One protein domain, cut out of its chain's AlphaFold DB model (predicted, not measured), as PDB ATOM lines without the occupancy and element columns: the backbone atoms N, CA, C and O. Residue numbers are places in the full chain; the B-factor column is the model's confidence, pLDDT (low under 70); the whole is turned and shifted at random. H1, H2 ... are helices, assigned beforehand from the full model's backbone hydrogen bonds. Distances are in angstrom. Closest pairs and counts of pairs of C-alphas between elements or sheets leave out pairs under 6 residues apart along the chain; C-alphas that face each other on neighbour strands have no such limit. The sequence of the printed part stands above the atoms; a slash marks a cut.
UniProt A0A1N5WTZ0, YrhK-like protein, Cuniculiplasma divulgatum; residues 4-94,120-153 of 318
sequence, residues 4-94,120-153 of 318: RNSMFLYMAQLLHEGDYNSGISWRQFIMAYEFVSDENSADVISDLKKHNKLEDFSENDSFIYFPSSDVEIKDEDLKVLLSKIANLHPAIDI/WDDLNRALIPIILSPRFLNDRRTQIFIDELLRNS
ATOM      1  N   ARG A   4      45.398  27.835 105.424       79.56
ATOM      2  CA  ARG A   4      44.459  28.839 104.897       79.56
ATOM      3  C   ARG A   4      44.919  29.483 103.590       79.56
ATOM      4  O   ARG A   4      44.138  29.636 102.652       79.56
ATOM      5  N   ASN A   5      46.211  29.799 103.504       86.88
ATOM      6  CA  ASN A   5      46.819  30.363 102.301       86.88
ATOM      7  C   ASN A   5      46.863  29.322 101.176       86.88
ATOM      8  O   ASN A   5      46.678  29.672 100.014       86.88
ATOM      9  N   SER A   6      47.097  28.050 101.515       89.19
ATOM     10  CA  SER A   6      47.083  26.946 100.548       89.19
ATOM     11  C   SER A   6      45.693  26.750  99.956       89.19
ATOM     12  O   SER A   6      45.576  26.671  98.738       89.19
ATOM     13  N   MET A   7      44.641  26.768 100.778       91.75
ATOM     14  CA  MET A   7      43.259  26.662 100.305       91.75
ATOM     15  C   MET A   7      42.867  27.824  99.378       91.75
ATOM     16  O   MET A   7      42.341  27.593  98.289       91.75
ATOM     17  N   PHE A   8      43.186  29.067  99.761       93.88
ATOM     18  CA  PHE A   8      42.904  30.253  98.941       93.88
ATOM     19  C   PHE A   8      43.599  30.181  97.580       93.88
ATOM     20  O   PHE A   8      42.954  30.312  96.541       93.88
ATOM     21  N   LEU A   9      44.914  29.935  97.568       93.44
ATOM     22  CA  LEU A   9      45.678  29.873  96.323       93.44
ATOM     23  C   LEU A   9      45.301  28.653  95.472       93.44
ATOM     24  O   LEU A   9      45.318  28.748  94.248       93.44
ATOM     25  N   TYR A  10      44.928  27.531  96.095       93.75
ATOM     26  CA  TYR A  10      44.421  26.360  95.384       93.75
ATOM     27  C   TYR A  10      43.101  26.677  94.680       93.75
ATOM     28  O   TYR A  10      43.000  26.473  93.476       93.75
ATOM     29  N   MET A  11      42.118  27.254  95.381       94.62
ATOM     30  CA  MET A  11      40.857  27.677  94.759       94.62
ATOM     31  C   MET A  11      41.076  28.727  93.664       94.62
ATOM     32  O   MET A  11      40.429  28.657  92.621       94.62
ATOM     33  N   ALA A  12      42.004  29.670  93.867       94.69
ATOM     34  CA  ALA A  12      42.374  30.655  92.852       94.69
ATOM     35  C   ALA A  12      42.946  29.978  91.597       94.69
ATOM     36  O   ALA A  12      42.594  30.343  90.475       94.69
ATOM     37  N   GLN A  13      43.786  28.957  91.785       93.81
ATOM     38  CA  GLN A  13      44.335  28.157  90.698       93.81
ATOM     39  C   GLN A  13      43.247  27.353  89.974       93.81
ATOM     40  O   GLN A  13      43.219  27.363  88.747       93.81
ATOM     41  N   LEU A  14      42.314  26.730  90.704       94.31
ATOM     42  CA  LEU A  14      41.174  26.033  90.104       94.31
ATOM     43  C   LEU A  14      40.303  26.980  89.276       94.31
ATOM     44  O   LEU A  14      39.919  26.630  88.168       94.31
ATOM     45  N   LEU A  15      40.009  28.183  89.778       94.25
ATOM     46  CA  LEU A  15      39.232  29.172  89.030       94.25
ATOM     47  C   LEU A  15      39.972  29.627  87.768       94.25
ATOM     48  O   LEU A  15      39.369  29.743  86.705       94.25
ATOM     49  N   HIS A  16      41.279  29.867  87.877       91.88
ATOM     50  CA  HIS A  16      42.113  30.290  86.755       91.88
ATOM     51  C   HIS A  16      42.220  29.221  85.656       91.88
ATOM     52  O   HIS A  16      42.134  29.544  84.475       91.88
ATOM     53  N   GLU A  17      42.383  27.955  86.045       89.44
ATOM     54  CA  GLU A  17      42.444  26.802  85.135       89.44
ATOM     55  C   GLU A  17      41.052  26.325  84.681       89.44
ATOM     56  O   GLU A  17      40.947  25.502  83.773       89.44
ATOM     57  N   GLY A  18      39.993  26.794  85.341       85.88
ATOM     58  CA  GLY A  18      38.619  26.368  85.132       85.88
ATOM     59  C   GLY A  18      38.027  26.843  83.816       85.88
ATOM     60  O   GLY A  18      38.142  28.015  83.452       85.88
ATOM     61  N   ASP A  19      37.315  25.950  83.133       81.69
ATOM     62  CA  ASP A  19      36.515  26.337  81.979       81.69
ATOM     63  C   ASP A  19      35.390  27.296  82.400       81.69
ATOM     64  O   ASP A  19      34.884  27.257  83.523       81.69
ATOM     65  N   TYR A  20      34.971  28.165  81.478       81.44
ATOM     66  CA  TYR A  20      33.883  29.132  81.684       81.44
ATOM     67  C   TYR A  20      34.144  30.225  82.739       81.44
ATOM     68  O   TYR A  20      33.203  30.850  83.227       81.44
ATOM     69  N   ASN A  21      35.406  30.515  83.056       84.44
ATOM     70  CA  ASN A  21      35.789  31.533  84.040       84.44
ATOM     71  C   ASN A  21      35.736  33.002  83.544       84.44
ATOM     72  O   ASN A  21      36.184  33.922  84.232       84.44
ATOM     73  N   SER A  22      35.201  33.252  82.345       81.62
ATOM     74  CA  SER A  22      35.215  34.578  81.719       81.62
ATOM     75  C   SER A  22      34.323  35.590  82.445       81.62
ATOM     76  O   SER A  22      33.144  35.325  82.685       81.62
ATOM     77  N   GLY A  23      34.850  36.792  82.701       82.75
ATOM     78  CA  GLY A  23      34.079  37.894  83.293       82.75
ATOM     79  C   GLY A  23      33.724  37.682  84.767       82.75
ATOM     80  O   GLY A  23      32.717  38.218  85.235       82.75
ATOM     81  N   ILE A  24      34.518  36.878  85.476       89.62
ATOM     82  CA  ILE A  24      34.441  36.717  86.928       89.62
ATOM     83  C   ILE A  24      35.293  37.796  87.582       89.62
ATOM     84  O   ILE A  24      36.376  38.106  87.095       89.62
ATOM     85  N   SER A  25      34.796  38.376  88.668       93.00
ATOM     86  CA  SER A  25      35.502  39.390  89.459       93.00
ATOM     87  C   SER A  25      36.213  38.787  90.669       93.00
ATOM     88  O   SER A  25      35.834  37.722  91.168       93.00
ATOM     89  N   TRP A  26      37.204  39.503  91.205       94.88
ATOM     90  CA  TRP A  26      37.826  39.149  92.483       94.88
ATOM     91  C   TRP A  26      36.816  39.054  93.626       94.88
ATOM     92  O   TRP A  26      36.928  38.159  94.458       94.88
ATOM     93  N   ARG A  27      35.786  39.905  93.633       94.50
ATOM     94  CA  ARG A  27      34.685  39.853  94.597       94.50
ATOM     95  C   ARG A  27      33.965  38.508  94.572       94.50
ATOM     96  O   ARG A  27      33.720  37.925  95.622       94.50
ATOM     97  N   GLN A  28      33.623  38.015  93.382       94.06
ATOM     98  CA  GLN A  28      32.947  36.724  93.215       94.06
ATOM     99  C   GLN A  28      33.827  35.567  93.689       94.06
ATOM    100  O   GLN A  28      33.351  34.679  94.394       94.06
ATOM    101  N   PHE A  29      35.121  35.611  93.371       95.44
ATOM    102  CA  PHE A  29      36.078  34.636  93.882       95.44
ATOM    103  C   PHE A  29      36.190  34.670  95.414       95.44
ATOM    104  O   PHE A  29      36.122  33.622  96.054       95.44
ATOM    105  N   ILE A  30      36.313  35.862  96.006       95.25
ATOM    106  CA  ILE A  30      36.380  36.046  97.459       95.25
ATOM    107  C   ILE A  30      35.127  35.475  98.122       95.25
ATOM    108  O   ILE A  30      35.249  34.674  99.040       95.25
ATOM    109  N   MET A  31      33.935  35.788  97.605       93.81
ATOM    110  CA  MET A  31      32.685  35.226  98.126       93.81
ATOM    111  C   MET A  31      32.674  33.692  98.083       93.81
ATOM    112  O   MET A  31      32.230  33.060  99.040       93.81
ATOM    113  N   ALA A  32      33.187  33.077  97.012       93.56
ATOM    114  CA  ALA A  32      33.306  31.623  96.931       93.56
ATOM    115  C   ALA A  32      34.310  31.052  97.939       93.56
ATOM    116  O   ALA A  32      34.023  30.042  98.580       93.56
ATOM    117  N   TYR A  33      35.467  31.696  98.111       94.62
ATOM    118  CA  TYR A  33      36.456  31.286  99.104       94.62
ATOM    119  C   TYR A  33      35.906  31.374 100.530       94.62
ATOM    120  O   TYR A  33      36.008  30.404 101.280       94.62
ATOM    121  N   GLU A  34      35.306  32.503 100.903       94.44
ATOM    122  CA  GLU A  34      34.759  32.721 102.248       94.44
ATOM    123  C   GLU A  34      33.612  31.748 102.541       94.44
ATOM    124  O   GLU A  34      33.534  31.188 103.631       94.44
ATOM    125  N   PHE A  35      32.769  31.460 101.542       92.19
ATOM    126  CA  PHE A  35      31.711  30.455 101.660       92.19
ATOM    127  C   PHE A  35      32.254  29.046 101.936       92.19
ATOM    128  O   PHE A  35      31.698  28.307 102.750       92.19
ATOM    129  N   VAL A  36      33.320  28.646 101.237       91.19
ATOM    130  CA  VAL A  36      33.893  27.306 101.397       91.19
ATOM    131  C   VAL A  36      34.689  27.186 102.693       91.19
ATOM    132  O   VAL A  36      34.581  26.177 103.388       91.19
ATOM    133  N   SER A  37      35.512  28.186 102.998       90.00
ATOM    134  CA  SER A  37      36.417  28.154 104.148       90.00
ATOM    135  C   SER A  37      35.721  28.447 105.478       90.00
ATOM    136  O   SER A  37      36.270  28.087 106.512       90.00
ATOM    137  N   ASP A  38      34.531  29.065 105.468       87.38
ATOM    138  CA  ASP A  38      33.902  29.692 106.645       87.38
ATOM    139  C   ASP A  38      34.797  30.755 107.317       87.38
ATOM    140  O   ASP A  38      34.622  31.087 108.493       87.38
ATOM    141  N   GLU A  39      35.760  31.309 106.580       86.69
ATOM    142  CA  GLU A  39      36.737  32.269 107.086       86.69
ATOM    143  C   GLU A  39      36.664  33.600 106.341       86.69
ATOM    144  O   GLU A  39      36.258  33.675 105.185       86.69
ATOM    145  N   ASN A  40      37.093  34.671 107.012       88.44
ATOM    146  CA  ASN A  40      37.235  35.980 106.386       88.44
ATOM    147  C   ASN A  40      38.519  36.024 105.543       88.44
ATOM    148  O   ASN A  40      39.609  35.711 106.030       88.44
ATOM    149  N   SER A  41      38.401  36.461 104.291       91.06
ATOM    150  CA  SER A  41      39.512  36.487 103.336       91.06
ATOM    151  C   SER A  41      40.550  37.586 103.600       91.06
ATOM    152  O   SER A  41      41.679  37.473 103.120       91.06
ATOM    153  N   ALA A  42      40.223  38.633 104.367       91.31
ATOM    154  CA  ALA A  42      41.067  39.820 104.529       91.31
ATOM    155  C   ALA A  42      42.443  39.499 105.131       91.31
ATOM    156  O   ALA A  42      43.465  39.999 104.647       91.31
ATOM    157  N   ASP A  43      42.484  38.633 106.147       89.50
ATOM    158  CA  ASP A  43      43.734  38.222 106.795       89.50
ATOM    159  C   ASP A  43      44.613  37.409 105.835       89.50
ATOM    160  O   ASP A  43      45.821  37.639 105.745       89.50
ATOM    161  N   VAL A  44      43.997  36.505 105.069       91.31
ATOM    162  CA  VAL A  44      44.678  35.644 104.092       91.31
ATOM    163  C   VAL A  44      45.225  36.471 102.931       91.31
ATOM    164  O   VAL A  44      46.398  36.345 102.580       91.31
ATOM    165  N   ILE A  45      44.425  37.387 102.382       92.50
ATOM    166  CA  ILE A  45      44.846  38.310 101.320       92.50
ATOM    167  C   ILE A  45      45.994  39.195 101.812       92.50
ATOM    168  O   ILE A  45      46.996  39.349 101.108       92.50
ATOM    169  N   SER A  46      45.889  39.761 103.021       90.69
ATOM    170  CA  SER A  46      46.957  40.594 103.580       90.69
ATOM    171  C   SER A  46      48.258  39.810 103.752       90.69
ATOM    172  O   SER A  46      49.326  40.338 103.432       90.69
ATOM    173  N   ASP A  47      48.189  38.575 104.247       90.88
ATOM    174  CA  ASP A  47      49.365  37.729 104.437       90.88
ATOM    175  C   ASP A  47      50.006  37.322 103.102       90.88
ATOM    176  O   ASP A  47      51.226  37.410 102.941       90.88
ATOM    177  N   LEU A  48      49.197  36.961 102.104       90.75
ATOM    178  CA  LEU A  48      49.671  36.604 100.765       90.75
ATOM    179  C   LEU A  48      50.348  37.779 100.047       90.75
ATOM    180  O   LEU A  48      51.409  37.591  99.445       90.75
ATOM    181  N   LYS A  49      49.791  38.993 100.158       90.31
ATOM    182  CA  LYS A  49      50.404  40.216  99.613       90.31
ATOM    183  C   LYS A  49      51.746  40.522 100.279       90.31
ATOM    184  O   LYS A  49      52.723  40.786  99.586       90.31
ATOM    185  N   LYS A  50      51.842  40.400 101.611       89.62
ATOM    186  CA  LYS A  50      53.108  40.593 102.353       89.62
ATOM    187  C   LYS A  50      54.223  39.654 101.886       89.62
ATOM    188  O   LYS A  50      55.388  40.036 101.907       89.62
ATOM    189  N   HIS A  51      53.869  38.443 101.463       88.00
ATOM    190  CA  HIS A  51      54.814  37.437 100.979       88.00
ATOM    191  C   HIS A  51      54.992  37.439  99.449       88.00
ATOM    192  O   HIS A  51      55.590  36.502  98.916       88.00
ATOM    193  N   ASN A  52      54.499  38.464  98.736       85.25
ATOM    194  CA  ASN A  52      54.554  38.582  97.271       85.25
ATOM    195  C   ASN A  52      53.983  37.353  96.536       85.25
ATOM    196  O   ASN A  52      54.511  36.920  95.512       85.25
ATOM    197  N   LYS A  53      52.929  36.745  97.091       85.31
ATOM    198  CA  LYS A  53      52.219  35.602  96.491       85.31
ATOM    199  C   LYS A  53      50.937  35.997  95.764       85.31
ATOM    200  O   LYS A  53      50.346  35.156  95.096       85.31
ATOM    201  N   LEU A  54      50.516  37.248  95.908       87.31
ATOM    202  CA  LEU A  54      49.304  37.797  95.320       87.31
ATOM    203  C   LEU A  54      49.580  39.244  94.914       87.31
ATOM    204  O   LEU A  54      50.134  40.004  95.710       87.31
ATOM    205  N   GLU A  55      49.225  39.600  93.683       86.56
ATOM    206  CA  GLU A  55      49.335  40.974  93.191       86.56
ATOM    207  C   GLU A  55      48.250  41.868  93.809       86.56
ATOM    208  O   GLU A  55      47.306  41.395  94.451       86.56
ATOM    209  N   ASP A  56      48.390  43.183  93.646       87.44
ATOM    210  CA  ASP A  56      47.333  44.111  94.024       87.44
ATOM    211  C   ASP A  56      46.174  44.063  93.022       87.44
ATOM    212  O   ASP A  56      46.374  44.043  91.812       87.44
ATOM    213  N   PHE A  57      44.954  44.068  93.553       91.12
ATOM    214  CA  PHE A  57      43.705  44.057  92.798       91.12
ATOM    215  C   PHE A  57      42.624  44.829  93.560       91.12
ATOM    216  O   PHE A  57      42.679  44.947  94.792       91.12
ATOM    217  N   SER A  58      41.627  45.322  92.830       91.44
ATOM    218  CA  SER A  58      40.333  45.752  93.358       91.44
ATOM    219  C   SER A  58      39.327  44.605  93.269       91.44
ATOM    220  O   SER A  58      39.358  43.807  92.337       91.44
ATOM    221  N   GLU A  59      38.385  44.531  94.209       90.38
ATOM    222  CA  GLU A  59      37.339  43.499  94.204       90.38
ATOM    223  C   GLU A  59      36.508  43.486  92.909       90.38
ATOM    224  O   GLU A  59      36.068  42.429  92.464       90.38
ATOM    225  N   ASN A  60      36.314  44.647  92.281       90.75
ATOM    226  CA  ASN A  60      35.549  44.755  91.037       90.75
ATOM    227  C   ASN A  60      36.380  44.457  89.781       90.75
ATOM    228  O   ASN A  60      35.815  44.420  88.688       90.75
ATOM    229  N   ASP A  61      37.694  44.268  89.914       91.44
ATOM    230  CA  ASP A  61      38.535  43.913  88.778       91.44
ATOM    231  C   ASP A  61      38.232  42.484  88.329       91.44
ATOM    232  O   ASP A  61      37.869  41.614  89.133       91.44
ATOM    233  N   SER A  62      38.421  42.234  87.033       90.38
ATOM    234  CA  SER A  62      38.405  40.881  86.489       90.38
ATOM    235  C   SER A  62      39.417  40.012  87.232       90.38
ATOM    236  O   SER A  62      40.566  40.406  87.439       90.38
ATOM    237  N   PHE A  63      38.991  38.813  87.608       92.25
ATOM    238  CA  PHE A  63      39.829  37.833  88.266       92.25
ATOM    239  C   PHE A  63      40.945  37.394  87.316       92.25
ATOM    240  O   PHE A  63      40.699  36.792  86.269       92.25
ATOM    241  N   ILE A  64      42.183  37.702  87.690       87.44
ATOM    242  CA  ILE A  64      43.391  37.265  86.994       87.44
ATOM    243  C   ILE A  64      44.383  36.856  88.069       87.44
ATOM    244  O   ILE A  64      44.858  37.690  88.833       87.44
ATOM    245  N   TYR A  65      44.689  35.566  88.127       88.12
ATOM    246  CA  TYR A  65      45.635  35.009  89.080       88.12
ATOM    247  C   TYR A  65      46.862  34.482  88.337       88.12
ATOM    248  O   TYR A  65      46.732  33.701  87.399       88.12
ATOM    249  N   PHE A  66      48.049  34.908  88.767       82.06
ATOM    250  CA  PHE A  66      49.326  34.443  88.232       82.06
ATOM    251  C   PHE A  66      49.961  33.460  89.224       82.06
ATOM    252  O   PHE A  66      50.578  33.887  90.205       82.06
ATOM    253  N   PRO A  67      49.808  32.139  89.020       74.25
ATOM    254  CA  PRO A  67      50.351  31.159  89.948       74.25
ATOM    255  C   PRO A  67      51.884  31.214  89.960       74.25
ATOM    256  O   PRO A  67      52.540  31.056  88.934       74.25
ATOM    257  N   SER A  68      52.468  31.406  91.147       71.44
ATOM    258  CA  SER A  68      53.933  31.365  91.326       71.44
ATOM    259  C   SER A  68      54.510  29.940  91.340       71.44
ATOM    260  O   SER A  68      55.701  29.748  91.102       71.44
ATOM    261  N   SER A  69      53.677  28.948  91.652       77.81
ATOM    262  CA  SER A  69      53.984  27.517  91.698       77.81
ATOM    263  C   SER A  69      52.675  26.735  91.798       77.81
ATOM    264  O   SER A  69      51.674  27.295  92.247       77.81
ATOM    265  N   ASP A  70      52.696  25.445  91.469       82.31
ATOM    266  CA  ASP A  70      51.561  24.570  91.759       82.31
ATOM    267  C   ASP A  70      51.309  24.483  93.261       82.31
ATOM    268  O   ASP A  70      52.221  24.223  94.049       82.31
ATOM    269  N   VAL A  71      50.062  24.734  93.651       87.38
ATOM    270  CA  VAL A  71      49.634  24.642  95.045       87.38
ATOM    271  C   VAL A  71      49.011  23.274  95.274       87.38
ATOM    272  O   VAL A  71      48.035  22.904  94.622       87.38
ATOM    273  N   GLU A  72      49.582  22.517  96.206       86.19
ATOM    274  CA  GLU A  72      48.987  21.278  96.698       86.19
ATOM    275  C   GLU A  72      48.024  21.569  97.853       86.19
ATOM    276  O   GLU A  72      48.280  22.431  98.697       86.19
ATOM    277  N   ILE A  73      46.923  20.818  97.902       90.31
ATOM    278  CA  ILE A  73      45.910  20.906  98.955       90.31
ATOM    279  C   ILE A  73      45.923  19.650  99.833       90.31
ATOM    280  O   ILE A  73      45.974  18.516  99.334       90.31
ATOM    281  N   LYS A  74      45.844  19.854 101.152       90.81
ATOM    282  CA  LYS A  74      45.732  18.770 102.131       90.81
ATOM    283  C   LYS A  74      44.384  18.061 102.006       90.81
ATOM    284  O   LYS A  74      43.382  18.647 101.607       90.81
ATOM    285  N   ASP A  75      44.352  16.794 102.411       89.94
ATOM    286  CA  ASP A  75      43.127  15.987 102.388       89.94
ATOM    287  C   ASP A  75      42.001  16.584 103.243       89.94
ATOM    288  O   ASP A  75      40.832  16.452 102.891       89.94
ATOM    289  N   GLU A  76      42.334  17.218 104.369       90.25
ATOM    290  CA  GLU A  76      41.357  17.842 105.268       90.25
ATOM    291  C   GLU A  76      40.689  19.051 104.604       90.25
ATOM    292  O   GLU A  76      39.463  19.093 104.520       90.25
ATOM    293  N   ASP A  77      41.479  19.959 104.028       90.62
ATOM    294  CA  ASP A  77      40.980  21.149 103.331       90.62
ATOM    295  C   ASP A  77      40.150  20.779 102.093       90.62
ATOM    296  O   ASP A  77      39.077  21.340 101.855       90.62
ATOM    297  N   LEU A  78      40.589  19.770 101.326       92.25
ATOM    298  CA  LEU A  78      39.816  19.286 100.184       92.25
ATOM    299  C   LEU A  78      38.484  18.665 100.629       92.25
ATOM    300  O   LEU A  78      37.466  18.867  99.972       92.25
ATOM    301  N   LYS A  79      38.444  17.939 101.754       91.75
ATOM    302  CA  LYS A  79      37.177  17.423 102.298       91.75
ATOM    303  C   LYS A  79      36.224  18.551 102.683       91.75
ATOM    304  O   LYS A  79      35.029  18.415 102.423       91.75
ATOM    305  N   VAL A  80      36.727  19.650 103.251       91.31
ATOM    306  CA  VAL A  80      35.905  20.838 103.533       91.31
ATOM    307  C   VAL A  80      35.309  21.379 102.231       91.31
ATOM    308  O   VAL A  80      34.083  21.483 102.140       91.31
ATOM    309  N   LEU A  81      36.138  21.597 101.199       91.25
ATOM    310  CA  LEU A  81      35.703  22.043  99.866       91.25
ATOM    311  C   LEU A  81      34.575  21.170  99.308       91.25
ATOM    312  O   LEU A  81      33.496  21.667  98.983       91.25
ATOM    313  N   LEU A  82      34.803  19.858  99.259       92.31
ATOM    314  CA  LEU A  82      33.839  18.894  98.734       92.31
ATOM    315  C   LEU A  82      32.535  18.891  99.541       92.31
ATOM    316  O   LEU A  82      31.455  18.900  98.954       92.31
ATOM    317  N   SER A  83      32.610  18.945 100.875       90.44
ATOM    318  CA  SER A  83      31.426  18.948 101.747       90.44
ATOM    319  C   SER A  83      30.550  20.194 101.575       90.44
ATOM    320  O   SER A  83      29.322  20.104 101.626       90.44
ATOM    321  N   LYS A  84      31.167  21.355 101.330       89.81
ATOM    322  CA  LYS A  84      30.468  22.620 101.086       89.81
ATOM    323  C   LYS A  84      29.785  22.615  99.727       89.81
ATOM    324  O   LYS A  84      28.602  22.939  99.642       89.81
ATOM    325  N   ILE A  85      30.498  22.159  98.696       83.75
ATOM    326  CA  ILE A  85      29.958  22.018  97.338       83.75
ATOM    327  C   ILE A  85      28.796  21.020  97.304       83.75
ATOM    328  O   ILE A  85      27.817  21.266  96.608       83.75
ATOM    329  N   ALA A  86      28.858  19.935  98.084       84.81
ATOM    330  CA  ALA A  86      27.822  18.896  98.139       84.81
ATOM    331  C   ALA A  86      26.406  19.436  98.381       84.81
ATOM    332  O   ALA A  86      25.428  18.834  97.951       84.81
ATOM    333  N   ASN A  87      26.311  20.547  99.112       81.50
ATOM    334  CA  ASN A  87      25.050  21.142  99.532       81.50
ATOM    335  C   ASN A  87      24.604  22.296  98.624       81.50
ATOM    336  O   ASN A  87      23.580  22.923  98.899       81.50
ATOM    337  N   LEU A  88      25.362  22.599  97.567       83.94
ATOM    338  CA  LEU A  88      25.113  23.742  96.705       83.94
ATOM    339  C   LEU A  88      24.630  23.302  95.319       83.94
ATOM    340  O   LEU A  88      25.406  22.889  94.454       83.94
ATOM    341  N   HIS A  89      23.329  23.458  95.095       82.12
ATOM    342  CA  HIS A  89      22.746  23.446  93.756       82.12
ATOM    343  C   HIS A  89      22.951  24.818  93.105       82.12
ATOM    344  O   HIS A  89      22.788  25.831  93.792       82.12
ATOM    345  N   PRO A  90      23.281  24.893  91.805       86.31
ATOM    346  CA  PRO A  90      23.461  23.832  90.794       86.31
ATOM    347  C   PRO A  90      24.807  23.090  90.795       86.31
ATOM    348  O   PRO A  90      24.962  22.141  90.031       86.31
ATOM    349  N   ALA A  91      25.816  23.584  91.518       85.44
ATOM    350  CA  ALA A  91      27.215  23.255  91.251       85.44
ATOM    351  C   ALA A  91      27.433  21.736  91.288       85.44
ATOM    352  O   ALA A  91      27.963  21.143  90.348       85.44
ATOM    353  N   ILE A  92      26.893  21.083  92.314       87.88
ATOM    354  CA  ILE A  92      27.006  19.636  92.452       87.88
ATOM    355  C   ILE A  92      26.293  18.844  91.348       87.88
ATOM    356  O   ILE A  92      26.828  17.843  90.871       87.88
ATOM    357  N   ASP A  93      25.132  19.308  90.883       90.69
ATOM    358  CA  ASP A  93      24.387  18.668  89.794       90.69
ATOM    359  C   ASP A  93      25.169  18.721  88.485       90.69
ATOM    360  O   ASP A  93      25.208  17.746  87.731       90.69
ATOM    361  N   ILE A  94      25.824  19.858  88.240       91.06
ATOM    362  CA  ILE A  94      26.682  20.065  87.080       91.06
ATOM    363  C   ILE A  94      27.896  19.141  87.160       91.06
ATOM    364  O   ILE A  94      28.184  18.463  86.177       91.06
ATOM    365  N   TRP A 120      22.929  32.902  87.100       72.75
ATOM    366  CA  TRP A 120      23.581  32.392  88.291       72.75
ATOM    367  C   TRP A 120      23.811  33.525  89.278       72.75
ATOM    368  O   TRP A 120      24.221  34.620  88.892       72.75
ATOM    369  N   ASP A 121      23.597  33.236  90.558       82.12
ATOM    370  CA  ASP A 121      24.105  34.111  91.601       82.12
ATOM    371  C   ASP A 121      25.640  34.200  91.543       82.12
ATOM    372  O   ASP A 121      26.338  33.375  90.941       82.12
ATOM    373  N   ASP A 122      26.169  35.243  92.172       84.44
ATOM    374  CA  ASP A 122      27.598  35.538  92.171       84.44
ATOM    375  C   ASP A 122      28.460  34.384  92.711       84.44
ATOM    376  O   ASP A 122      29.591  34.196  92.259       84.44
ATOM    377  N   LEU A 123      27.920  33.594  93.644       87.81
ATOM    378  CA  LEU A 123      28.604  32.453  94.243       87.81
ATOM    379  C   LEU A 123      28.787  31.322  93.220       87.81
ATOM    380  O   LEU A 123      29.896  30.825  93.022       87.81
ATOM    381  N   ASN A 124      27.717  30.945  92.520       86.56
ATOM    382  CA  ASN A 124      27.751  29.892  91.511       86.56
ATOM    383  C   ASN A 124      28.554  30.289  90.270       86.56
ATOM    384  O   ASN A 124      29.197  29.424  89.671       86.56
ATOM    385  N   ARG A 125      28.595  31.583  89.914       85.62
ATOM    386  CA  ARG A 125      29.469  32.074  88.834       85.62
ATOM    387  C   ARG A 125      30.942  31.769  89.093       85.62
ATOM    388  O   ARG A 125      31.647  31.447  88.145       85.62
ATOM    389  N   ALA A 126      31.394  31.839  90.345       90.00
ATOM    390  CA  ALA A 126      32.764  31.490  90.714       90.00
ATOM    391  C   ALA A 126      32.951  29.984  90.953       90.00
ATOM    392  O   ALA A 126      33.961  29.418  90.536       90.00
ATOM    393  N   LEU A 127      31.989  29.315  91.595       90.25
ATOM    394  CA  LEU A 127      32.139  27.903  91.949       90.25
ATOM    395  C   LEU A 127      32.076  26.960  90.747       90.25
ATOM    396  O   LEU A 127      32.839  26.002  90.733       90.25
ATOM    397  N   ILE A 128      31.224  27.214  89.744       89.44
ATOM    398  CA  ILE A 128      31.076  26.320  88.580       89.44
ATOM    399  C   ILE A 128      32.418  26.109  87.847       89.44
ATOM    400  O   ILE A 128      32.811  24.955  87.679       89.44
ATOM    401  N   PRO A 129      33.180  27.153  87.470       90.50
ATOM    402  CA  PRO A 129      34.507  26.969  86.880       90.50
ATOM    403  C   PRO A 129      35.499  26.255  87.801       90.50
ATOM    404  O   PRO A 129      36.284  25.436  87.333       90.50
ATOM    405  N   ILE A 130      35.450  26.515  89.115       92.88
ATOM    406  CA  ILE A 130      36.321  25.848  90.097       92.88
ATOM    407  C   ILE A 130      36.094  24.331  90.062       92.88
ATOM    408  O   ILE A 130      37.051  23.564  89.940       92.88
ATOM    409  N   ILE A 131      34.834  23.893  90.126       90.94
ATOM    410  CA  ILE A 131      34.478  22.464  90.152       90.94
ATOM    411  C   ILE A 131      34.576  21.790  88.783       90.94
ATOM    412  O   ILE A 131      34.642  20.566  88.711       90.94
ATOM    413  N   LEU A 132      34.538  22.572  87.704       90.88
ATOM    414  CA  LEU A 132      34.735  22.089  86.340       90.88
ATOM    415  C   LEU A 132      36.194  22.174  85.898       90.88
ATOM    416  O   LEU A 132      36.524  21.735  84.801       90.88
ATOM    417  N   SER A 133      37.082  22.701  86.741       92.31
ATOM    418  CA  SER A 133      38.492  22.772  86.397       92.31
ATOM    419  C   SER A 133      39.070  21.373  86.174       92.31
ATOM    420  O   SER A 133      38.793  20.445  86.952       92.31
ATOM    421  N   PRO A 134      39.926  21.194  85.150       90.88
ATOM    422  CA  PRO A 134      40.553  19.907  84.885       90.88
ATOM    423  C   PRO A 134      41.301  19.365  86.104       90.88
ATOM    424  O   PRO A 134      41.288  18.161  86.353       90.88
ATOM    425  N   ARG A 135      41.927  20.245  86.893       91.75
ATOM    426  CA  ARG A 135      42.630  19.872  88.124       91.75
ATOM    427  C   ARG A 135      41.686  19.297  89.176       91.75
ATOM    428  O   ARG A 135      42.000  18.258  89.748       91.75
ATOM    429  N   PHE A 136      40.535  19.925  89.412       91.94
ATOM    430  CA  PHE A 136      39.557  19.433  90.382       91.94
ATOM    431  C   PHE A 136      38.925  18.113  89.929       91.94
ATOM    432  O   PHE A 136      38.881  17.154  90.696       91.94
ATOM    433  N   LEU A 137      38.492  18.034  88.666       89.69
ATOM    434  CA  LEU A 137      37.821  16.856  88.105       89.69
ATOM    435  C   LEU A 137      38.737  15.632  87.966       89.69
ATOM    436  O   LEU A 137      38.273  14.492  88.056       89.69
ATOM    437  N   ASN A 138      40.035  15.848  87.741       90.62
ATOM    438  CA  ASN A 138      41.021  14.771  87.642       90.62
ATOM    439  C   ASN A 138      41.623  14.369  88.996       90.62
ATOM    440  O   ASN A 138      42.326  13.358  89.064       90.62
ATOM    441  N   ASP A 139      41.335  15.101  90.077       92.75
ATOM    442  CA  ASP A 139      41.753  14.694  91.414       92.75
ATOM    443  C   ASP A 139      41.016  13.413  91.832       92.75
ATOM    444  O   ASP A 139      39.785  13.331  91.857       92.75
ATOM    445  N   ARG A 140      41.785  12.381  92.191       94.00
ATOM    446  CA  ARG A 140      41.245  11.066  92.559       94.00
ATOM    447  C   ARG A 140      40.273  11.141  93.741       94.00
ATOM    448  O   ARG A 140      39.307  10.380  93.770       94.00
ATOM    449  N   ARG A 141      40.528  12.012  94.719       94.00
ATOM    450  CA  ARG A 141      39.692  12.177  95.921       94.00
ATOM    451  C   ARG A 141      38.346  12.786  95.531       94.00
ATOM    452  O   ARG A 141      37.309  12.276  95.948       94.00
ATOM    453  N   THR A 142      38.364  13.788  94.653       94.25
ATOM    454  CA  THR A 142      37.158  14.385  94.061       94.25
ATOM    455  C   THR A 142      36.346  13.365  93.267       94.25
ATOM    456  O   THR A 142      35.133  13.281  93.439       94.25
ATOM    457  N   GLN A 143      36.987  12.544  92.429       94.12
ATOM    458  CA  GLN A 143      36.280  11.521  91.648       94.12
ATOM    459  C   GLN A 143      35.562  10.504  92.538       94.12
ATOM    460  O   GLN A 143      34.396  10.197  92.298       94.12
ATOM    461  N   ILE A 144      36.234  10.015  93.587       94.94
ATOM    462  CA  ILE A 144      35.632   9.095  94.563       94.94
ATOM    463  C   ILE A 144      34.398   9.736  95.202       94.94
ATOM    464  O   ILE A 144      33.351   9.094  95.284       94.94
ATOM    465  N   PHE A 145      34.511  11.001  95.601       93.88
ATOM    466  CA  PHE A 145      33.422  11.754  96.207       93.88
ATOM    467  C   PHE A 145      32.218  11.925  95.264       93.88
ATOM    468  O   PHE A 145      31.090  11.620  95.651       93.88
ATOM    469  N   ILE A 146      32.433  12.343  94.011       93.31
ATOM    470  CA  ILE A 146      31.343  12.477  93.027       93.31
ATOM    471  C   ILE A 146      30.700  11.110  92.744       93.31
ATOM    472  O   ILE A 146      29.476  11.005  92.684       93.31
ATOM    473  N   ASP A 147      31.495  10.041  92.630       93.75
ATOM    474  CA  ASP A 147      30.981   8.685  92.413       93.75
ATOM    475  C   ASP A 147      30.156   8.182  93.622       93.75
ATOM    476  O   ASP A 147      29.200   7.420  93.461       93.75
ATOM    477  N   GLU A 148      30.494   8.585  94.852       93.56
ATOM    478  CA  GLU A 148      29.672   8.339  96.047       93.56
ATOM    479  C   GLU A 148      28.347   9.104  96.014       93.56
ATOM    480  O   GLU A 148      27.307   8.513  96.310       93.56
ATOM    481  N   LEU A 149      28.353  10.374  95.605       91.56
ATOM    482  CA  LEU A 149      27.125  11.155  95.441       91.56
ATOM    483  C   LEU A 149      26.205  10.551  94.382       91.56
ATOM    484  O   LEU A 149      25.023  10.352  94.650       91.56
ATOM    485  N   LEU A 150      26.748  10.166  93.224       92.06
ATOM    486  CA  LEU A 150      25.992   9.494  92.166       92.06
ATOM    487  C   LEU A 150      25.355   8.192  92.671       92.06
ATOM    488  O   LEU A 150      24.177   7.944  92.417       92.06
ATOM    489  N   ARG A 151      26.098   7.377  93.434       90.50
ATOM    490  CA  ARG A 151      25.582   6.128  94.027       90.50
ATOM    491  C   ARG A 151      24.487   6.356  95.068       90.50
ATOM    492  O   ARG A 151      23.588   5.528  95.180       90.50
ATOM    493  N   ASN A 152      24.582   7.441  95.831       89.38
ATOM    494  CA  ASN A 152      23.636   7.774  96.895       89.38
ATOM    495  C   ASN A 152      22.477   8.663  96.419       89.38
ATOM    496  O   ASN A 152      21.543   8.903  97.192       89.38
ATOM    497  N   SER A 153      22.526   9.150  95.175       84.50
ATOM    498  CA  SER A 153      21.458   9.944  94.573       84.50
ATOM    499  C   SER A 153      20.150   9.145  94.579       84.50
ATOM    500  O   SER A 153      20.096   7.973  94.203       84.50
TER     501      SER A 153
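This is residues 4 to 94 and 120 to 153 of the 318 residues of the protein "YrhK-like protein" of Cuniculiplasma divulgatum (UniProt A0A1N5WTZ0). What does the model look like? Three helices, H1, H2 and H6, cross one another steeply as a core, with H3 across one end of H1 at one end of the long axis and H8, which touches no helix, at the other. H4 packs on H2's residues 35 to 37, between the core and H8, while the small H5 packs on H6 and the small H7 on H1. What is it made of? The printed part has 125 residues with eight named helices, H1 to H8 in chain order, and no named strand, and the class is all helix. How large is it? It is compact, with a radius of gyration of the C-alphas of 13.9 A, and its outline is only just elongated, with spans of 44 by 29 by 24 A.

Which helices are the hubs? H1, residues 4 to 17, and H2, residues 26 to 37, touch four helices each. They touch each other at a steep tilt of 51 degrees, opposite ways, the closest C-alphas being those of Phe 8 and Tyr 33, 6.5 A apart. What else touches them? H3, residues 41 to 50, touches H1's residues 4 to 8 alone, about perpendicular at 89 degrees, with the C-alphas of Asn 5 and Val 44 closest at 6.0 A. H4, residues 75 to 85, touches H2's residues 35 to 37 alone, closest at the C-alphas of Val 36 and Leu 81, 5.8 A. H6, residues 122 to 132, touches H2, closest at the C-alphas of Ala 32 and Leu 123, 5.5 A, and H1, closest at those of Leu 15 and Ile 130, 4.5 A. Where are the others? H5, residues 91 to 94, touches H6, and H7, residues 134 to 138, touches H1, the closest C-alphas being those of Ala 91 and Ile 128, 5.6 A, and of Leu 14 and Arg 135, 6.6 A. H8, residues 140 to 152, is close to H4 but not clearly touching, at 7.3 A between the C-alphas of Leu 82 and Thr 142. What do the backbones show? Every O i to N i+4 pair is within hydrogen-bond range in H1, H2, H3, H4, H7 and H8, and 4 of 7 are in H6; H5 is too short for such a pair.

Where does H1 run? It goes from C-alpha 4 at (44.459, 28.839, 104.897) to C-alpha 17 at (42.444, 26.802, 85.135), 20.0 A. Where does H8 end? Its C-alpha 152 is at (23.636, 7.774, 96.895), 18.4 A from C-alpha 140.

Is anything missing? Residues 95 to 119 are not printed, and C-alphas 94 and 120 are 12.8 A apart across the cut. Which link is long? That from H3 to H4, residues 51 to 74. Is confidence low anywhere? No printed residue is under 70.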